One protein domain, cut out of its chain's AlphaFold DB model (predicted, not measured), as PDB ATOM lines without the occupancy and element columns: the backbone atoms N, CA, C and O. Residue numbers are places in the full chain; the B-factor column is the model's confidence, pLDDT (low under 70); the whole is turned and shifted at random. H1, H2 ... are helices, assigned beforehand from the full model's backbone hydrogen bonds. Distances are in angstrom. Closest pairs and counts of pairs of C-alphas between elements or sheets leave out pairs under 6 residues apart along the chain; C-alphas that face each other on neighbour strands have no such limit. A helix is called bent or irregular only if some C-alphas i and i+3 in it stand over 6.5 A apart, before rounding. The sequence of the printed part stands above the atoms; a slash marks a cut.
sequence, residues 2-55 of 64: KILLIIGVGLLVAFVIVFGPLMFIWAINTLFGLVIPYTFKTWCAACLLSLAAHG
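Overview. This is residues 2 to 55 of the 64 residues of an uncharacterized protein of marine sediment metagenome (UniProt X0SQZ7). One long helix, H1, bent past its middle, makes the length of the model, and a shorter helix, H2, crosses its second arm, H1b, about at a right angle. Most of the first arm, H1a, sticks out with residues 2 to 16. The printed part has 54 residues, two named helices in the order H1, H2 and no named strand: all helix. It is loose, with a radius of gyration of the C-alphas of 13.7 A, and spans 44 by 22 by 20 A.

Along the chain. Find C-alpha 2 at (117.439, 101.400, 195.258), where H1, residues 2 to 32, begins. By its hydrogen bonds it was assigned as one helix, but it is bent: C-alphas 18 and 21 are 6.7 A apart. Arm H1a, residues 2 to 18, is 24.6 A long; arm H1b, residues 21 to 32, is 16.4 A. H2, residues 40 to 54, runs 21.4 A to C-alpha 54 at (143.119, 113.550, 187.041).

Arrangement. Look first at the bend, where the lines of H1a and H1b stand at a steep tilt of 43 degrees. H1b touches H2 with residues 21 to 25 alone, and the closest C-alphas, of Pro 21 and Ala 46, are 5.4 A apart. Their lines are about perpendicular, at 84 degrees. H1a and H2 are apart. In H1a, H1b and H2 every O i to N i+4 pair is within hydrogen-bond range.

Size, cuts and confidence. The two farthest C-alphas, of Lys 2 and Gly 33, are 44.4 A apart. The printed part has no cut, and the link from H1 to H2 is short. Look at Gly 55 for the one printed residue with pLDDT under 70.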
ATOM      1  N   LYS A   2     116.531 100.242 195.083       87.38
ATOM      2  CA  LYS A   2     117.439 101.400 195.258       87.38
ATOM      3  C   LYS A   2     118.429 101.293 196.434       87.38
ATOM      4  O   LYS A   2     119.602 101.583 196.251       87.38
ATOM      5  N   ILE A   3     117.982 100.845 197.610       91.75
ATOM      6  CA  ILE A   3     118.846 100.757 198.804       91.75
ATOM      7  C   ILE A   3     119.975  99.725 198.649       91.75
ATOM      8  O   ILE A   3     121.112  99.996 199.011       91.75
ATOM      9  N   LEU A   4     119.681  98.577 198.028       92.81
ATOM     10  CA  LEU A   4     120.670  97.534 197.745       92.81
ATOM     11  C   LEU A   4     121.712  98.027 196.740       92.81
ATOM     12  O   LEU A   4     122.892  97.736 196.896       92.81
ATOM     13  N   LEU A   5     121.285  98.816 195.746       93.94
ATOM     14  CA  LEU A   5     122.201  99.442 194.794       93.94
ATOM     15  C   LEU A   5     123.125 100.452 195.478       93.94
ATOM     16  O   LEU A   5     124.323 100.431 195.227       93.94
ATOM     17  N   ILE A   6     122.604 101.294 196.374       95.25
ATOM     18  CA  ILE A   6     123.420 102.265 197.122       95.25
ATOM     19  C   ILE A   6     124.465 101.544 197.982       95.25
ATOM     20  O   ILE A   6     125.632 101.923 197.967       95.25
ATOM     21  N   ILE A   7     124.068 100.479 198.684       95.38
ATOM     22  CA  ILE A   7     124.984  99.671 199.501       95.38
ATOM     23  C   ILE A   7     126.043  98.999 198.618       95.38
ATOM     24  O   ILE A   7     127.231  99.078 198.921       95.38
ATOM     25  N   GLY A   8     125.632  98.385 197.505       94.94
ATOM     26  CA  GLY A   8     126.549  97.732 196.571       94.94
ATOM     27  C   GLY A   8     127.572  98.699 195.974       94.94
ATOM     28  O   GLY A   8     128.764  98.403 195.958       94.94
ATOM     29  N   VAL A   9     127.132  99.886 195.547       95.62
ATOM     30  CA  VAL A   9     128.025 100.935 195.032       95.62
ATOM     31  C   VAL A   9     128.950 101.451 196.131       95.62
ATOM     32  O   VAL A   9     130.144 101.596 195.889       95.62
ATOM     33  N   GLY A  10     128.444 101.677 197.345       95.25
ATOM     34  CA  GLY A  10     129.267 102.108 198.477       95.25
ATOM     35  C   GLY A  10     130.395 101.121 198.796       95.25
ATOM     36  O   GLY A  10     131.541 101.531 198.969       95.25
ATOM     37  N   LEU A  11     130.095  99.819 198.792       95.56
ATOM     38  CA  LEU A  11     131.091  98.760 198.988       95.56
ATOM     39  C   LEU A  11     132.125  98.721 197.861       95.56
ATOM     40  O   LEU A  11     133.319  98.606 198.130       95.56
ATOM     41  N   LEU A  12     131.685  98.854 196.609       95.38
ATOM     42  CA  LEU A  12     132.583  98.888 195.459       95.38
ATOM     43  C   LEU A  12     133.523 100.096 195.521       95.38
ATOM     44  O   LEU A  12     134.721  99.955 195.291       95.38
ATOM     45  N   VAL A  13     133.009 101.273 195.879       94.81
ATOM     46  CA  VAL A  13     133.822 102.485 196.035       94.81
ATOM     47  C   VAL A  13     134.850 102.307 197.150       94.81
ATOM     48  O   VAL A  13     136.025 102.594 196.939       94.81
ATOM     49  N   ALA A  14     134.448 101.775 198.308       93.62
ATOM     50  CA  ALA A  14     135.377 101.485 199.399       93.62
ATOM     51  C   ALA A  14     136.473 100.493 198.970       93.62
ATOM     52  O   ALA A  14     137.650 100.707 199.260       93.62
ATOM     53  N   PHE A  15     136.105  99.451 198.218       95.44
ATOM     54  CA  PHE A  15     137.055  98.494 197.657       95.44
ATOM     55  C   PHE A  15     138.054  99.177 196.712       95.44
ATOM     56  O   PHE A  15     139.261  98.999 196.857       95.44
ATOM     57  N   VAL A  16     137.584 100.019 195.788       93.12
ATOM     58  CA  VAL A  16     138.453 100.743 194.847       93.12
ATOM     59  C   VAL A  16     139.374 101.733 195.564       93.12
ATOM     60  O   VAL A  16     140.530 101.861 195.177       93.12
ATOM     61  N   ILE A  17     138.923 102.397 196.628       91.75
ATOM     62  CA  ILE A  17     139.767 103.330 197.392       91.75
ATOM     63  C   ILE A  17     140.926 102.594 198.080       91.75
ATOM     64  O   ILE A  17     142.045 103.100 198.104       91.75
ATOM     65  N   VAL A  18     140.688 101.394 198.613       93.06
ATOM     66  CA  VAL A  18     141.732 100.614 199.295       93.06
ATOM     67  C   VAL A  18     142.654  99.921 198.290       93.06
ATOM     68  O   VAL A  18     143.876 100.043 198.392       93.06
ATOM     69  N   PHE A  19     142.085  99.221 197.305       95.25
ATOM     70  CA  PHE A  19     142.834  98.376 196.369       95.25
ATOM     71  C   PHE A  19     143.345  99.116 195.130       95.25
ATOM     72  O   PHE A  19     144.341  98.695 194.546       95.25
ATOM     73  N   GLY A  20     142.719 100.223 194.734       94.06
ATOM     74  CA  GLY A  20     143.132 101.033 193.584       94.06
ATOM     75  C   GLY A  20     144.591 101.490 193.664       94.06
ATOM     76  O   GLY A  20     145.363 101.182 192.755       94.06
ATOM     77  N   PRO A  21     145.024 102.135 194.764       94.56
ATOM     78  CA  PRO A  21     146.412 102.566 194.926       94.56
ATOM     79  C   PRO A  21     147.397 101.390 194.945       94.56
ATOM     80  O   PRO A  21     148.498 101.500 194.415       94.56
ATOM     81  N   LEU A  22     147.002 100.243 195.506       95.75
ATOM     82  CA  LEU A  22     147.838  99.039 195.531       95.75
ATOM     83  C   LEU A  22     148.038  98.463 194.123       95.75
ATOM     84  O   LEU A  22     149.164  98.143 193.752       95.75
ATOM     85  N   MET A  23     146.973  98.391 193.318       95.88
ATOM     86  CA  MET A  23     147.056  97.972 191.914       95.88
ATOM     87  C   MET A  23     147.909  98.933 191.081       95.88
ATOM     88  O   MET A  23     148.665  98.491 190.219       95.88
ATOM     89  N   PHE A  24     147.843 100.236 191.366       94.69
ATOM     90  CA  PHE A  24     148.683 101.234 190.706       94.69
ATOM     91  C   PHE A  24     150.173 101.038 191.024       94.69
ATOM     92  O   PHE A  24     151.002 101.009 190.114       94.69
ATOM     93  N   ILE A  25     150.520 100.828 192.300       95.75
ATOM     94  CA  ILE A  25     151.899 100.529 192.722       95.75
ATOM     95  C   ILE A  25     152.389  99.226 192.078       95.75
ATOM     96  O   ILE A  25     153.517  99.173 191.588       95.75
ATOM     97  N   TRP A  26     151.541  98.194 192.033       96.25
ATOM     98  CA  TRP A  26     151.853  96.935 191.360       96.25
ATOM     99  C   TRP A  26     152.162  97.148 189.877       96.25
ATOM    100  O   TRP A  26     153.212  96.712 189.413       96.25
ATOM    101  N   ALA A  27     151.312  97.886 189.158       96.56
ATOM    102  CA  ALA A  27     151.517  98.169 187.742       96.56
ATOM    103  C   ALA A  27     152.848  98.896 187.494       96.56
ATOM    104  O   ALA A  27     153.599  98.508 186.603       96.56
ATOM    105  N   ILE A  28     153.184  99.899 188.313       94.62
ATOM    106  CA  ILE A  28     154.464 100.616 188.206       94.62
ATOM    107  C   ILE A  28     155.649  99.682 188.476       94.62
ATOM    108  O   ILE A  28     156.630  99.699 187.733       94.62
ATOM    109  N   ASN A  29     155.565  98.841 189.506       96.44
ATOM    110  CA  ASN A  29     156.611  97.865 189.806       96.44
ATOM    111  C   ASN A  29     156.808  96.862 188.669       96.44
ATOM    112  O   ASN A  29     157.946  96.564 188.322       96.44
ATOM    113  N   THR A  30     155.723  96.372 188.071       96.94
ATOM    114  CA  THR A  30     155.771  95.421 186.955       96.94
ATOM    115  C   THR A  30     156.310  96.054 185.677       96.94
ATOM    116  O   THR A  30     157.106  95.429 184.985       96.94
ATOM    117  N   LEU A  31     155.898  97.283 185.359       97.25
ATOM    118  CA  LEU A  31     156.279  97.947 184.110       97.25
ATOM    119  C   LEU A  31     157.705  98.499 184.136       97.25
ATOM    120  O   LEU A  31     158.367  98.518 183.101       97.25
ATOM    121  N   PHE A  32     158.171  98.959 185.298       96.25
ATOM    122  CA  PHE A  32     159.425  99.706 185.405       96.25
ATOM    123  C   PHE A  32     160.457  99.072 186.353       96.25
ATOM    124  O   PHE A  32     161.589  99.544 186.414       96.25
ATOM    125  N   GLY A  33     160.106  98.024 187.106       94.19
ATOM    126  CA  GLY A  33     161.044  97.325 187.991       94.19
ATOM    127  C   GLY A  33     161.496  98.125 189.222       94.19
ATOM    128  O   GLY A  33     162.564  97.852 189.757       94.19
ATOM    129  N   LEU A  34     160.713  99.110 189.686       90.81
ATOM    130  CA  LEU A  34     161.113 100.048 190.757       90.81
ATOM    131  C   LEU A  34     161.116  99.460 192.181       90.81
ATOM    132  O   LEU A  34     161.582 100.130 193.101       90.81
ATOM    133  N   VAL A  35     160.595  98.243 192.384       94.44
ATOM    134  CA  VAL A  35     160.525  97.544 193.690       94.44
ATOM    135  C   VAL A  35     159.977  98.443 194.819       94.44
ATOM    136  O   VAL A  35     160.477  98.473 195.942       94.44
ATOM    137  N   ILE A  36     158.923  99.207 194.528       95.62
ATOM    138  CA  ILE A  36     158.245 100.081 195.486       95.62
ATOM    139  C   ILE A  36     157.565  99.205 196.549       95.62
ATOM    140  O   ILE A  36     156.685  98.410 196.201       95.62
ATOM    141  N   PRO A  37     157.914  99.346 197.839       95.69
ATOM    142  CA  PRO A  37     157.296  98.564 198.900       95.69
ATOM    143  C   PRO A  37     155.853  99.019 199.147       95.69
ATOM    144  O   PRO A  37     155.550 100.214 199.096       95.69
ATOM    145  N   TYR A  38     154.961  98.083 199.475       95.56
ATOM    146  CA  TYR A  38     153.569  98.375 199.835       95.56
ATOM    147  C   TYR A  38     153.486  98.827 201.298       95.56
ATOM    148  O   TYR A  38     153.372  98.021 202.215       95.56
ATOM    149  N   THR A  39     153.577 100.136 201.522       96.81
ATOM    150  CA  THR A  39     153.507 100.767 202.846       96.81
ATOM    151  C   THR A  39     152.436 101.845 202.846       96.81
ATOM    152  O   THR A  39     152.021 102.323 201.791       96.81
ATOM    153  N   PHE A  40     152.025 102.310 204.026       95.56
ATOM    154  CA  PHE A  40     151.073 103.419 204.118       95.56
ATOM    155  C   PHE A  40     151.576 104.691 203.408       95.56
ATOM    156  O   PHE A  40     150.811 105.391 202.749       95.56
ATOM    157  N   LYS A  41     152.888 104.960 203.460       96.44
ATOM    158  CA  LYS A  41     153.492 106.122 202.794       96.44
ATOM    159  C   LYS A  41     153.391 106.034 201.270       96.44
ATOM    160  O   LYS A  41     153.078 107.032 200.624       96.44
ATOM    161  N   THR A  42     153.653 104.862 200.697       96.25
ATOM    162  CA  THR A  42     153.577 104.646 199.243       96.25
ATOM    163  C   THR A  42     152.134 104.549 198.758       96.25
ATOM    164  O   THR A  42     151.835 105.038 197.674       96.25
ATOM    165  N   TRP A  43     151.219 104.046 199.593       95.44
ATOM    166  CA  TRP A  43     149.778 104.111 199.354       95.44
ATOM    167  C   TRP A  43     149.288 105.565 199.246       95.44
ATOM    168  O   TRP A  43     148.689 105.937 198.238       95.44
ATOM    169  N   CYS A  44     149.637 106.429 200.209       96.00
ATOM    170  CA  CYS A  44     149.309 107.859 200.145       96.00
ATOM    171  C   CYS A  44     149.930 108.548 198.921       96.00
ATOM    172  O   CYS A  44     149.272 109.359 198.270       96.00
ATOM    173  N   ALA A  45     151.180 108.218 198.579       95.44
ATOM    174  CA  ALA A  45     151.840 108.761 197.393       95.44
ATOM    175  C   ALA A  45     151.098 108.390 196.096       95.44
ATOM    176  O   ALA A  45     150.893 109.252 195.244       95.44
ATOM    177  N   ALA A  46     150.639 107.142 195.967       94.31
ATOM    178  CA  ALA A  46     149.829 106.699 194.834       94.31
ATOM    179  C   ALA A  46     148.472 107.428 194.761       94.31
ATOM    180  O   ALA A  46     148.054 107.826 193.670       94.31
ATOM    181  N   CYS A  47     147.816 107.678 195.902       93.25
ATOM    182  CA  CYS A  47     146.589 108.484 195.962       93.25
ATOM    183  C   CYS A  47     146.820 109.918 195.463       93.25
ATOM    184  O   CYS A  47     146.060 110.417 194.633       93.25
ATOM    185  N   LEU A  48     147.887 110.571 195.933       93.06
ATOM    186  CA  LEU A  48     148.239 111.933 195.524       93.06
ATOM    187  C   LEU A  48     148.602 112.015 194.037       93.06
ATOM    188  O   LEU A  48     148.149 112.929 193.353       93.06
ATOM    189  N   LEU A  49     149.366 111.049 193.519       91.38
ATOM    190  CA  LEU A  49     149.690 110.971 192.093       91.38
ATOM    191  C   LEU A  49     148.441 110.790 191.230       91.38
ATOM    192  O   LEU A  49     148.303 111.467 190.215       91.38
ATOM    193  N   SER A  50     147.511 109.927 191.645       87.94
ATOM    194  CA  SER A  50     146.252 109.712 190.920       87.94
ATOM    195  C   SER A  50     145.389 110.977 190.900       87.94
ATOM    196  O   SER A  50     144.811 111.321 189.870       87.94
ATOM    197  N   LEU A  51     145.343 111.717 192.015       86.75
ATOM    198  CA  LEU A  51     144.660 113.010 192.084       86.75
ATOM    199  C   LEU A  51     145.310 114.040 191.152       86.75
ATOM    200  O   LEU A  51     144.610 114.715 190.400       86.75
ATOM    201  N   ALA A  52     146.640 114.139 191.172       87.19
ATOM    202  CA  ALA A  52     147.384 115.046 190.305       87.19
ATOM    203  C   ALA A  52     147.184 114.715 188.816       87.19
ATOM    204  O   ALA A  52     146.998 115.621 188.008       87.19
ATOM    205  N   ALA A  53     147.155 113.428 188.456       84.56
ATOM    206  CA  ALA A  53     146.937 112.975 187.084       84.56
ATOM    207  C   ALA A  53     145.529 113.304 186.559       84.56
ATOM    208  O   ALA A  53     145.354 113.529 185.363       84.56
ATOM    209  N   HIS A  54     144.517 113.333 187.431       76.62
ATOM    210  CA  HIS A  54     143.119 113.550 187.041       76.62
ATOM    211  C   HIS A  54     142.619 114.992 187.269       76.62
ATOM    212  O   HIS A  54     141.539 115.346 186.799       76.62
ATOM    213  N   GLY A  55     143.387 115.848 187.951       62.66
ATOM    214  CA  GLY A  55     142.974 117.190 188.393       62.66
ATOM    215  C   GLY A  55     142.809 118.273 187.312       62.66
ATOM    216  O   GLY A  55     142.516 119.416 187.651       62.66
TER     217      GLY A  55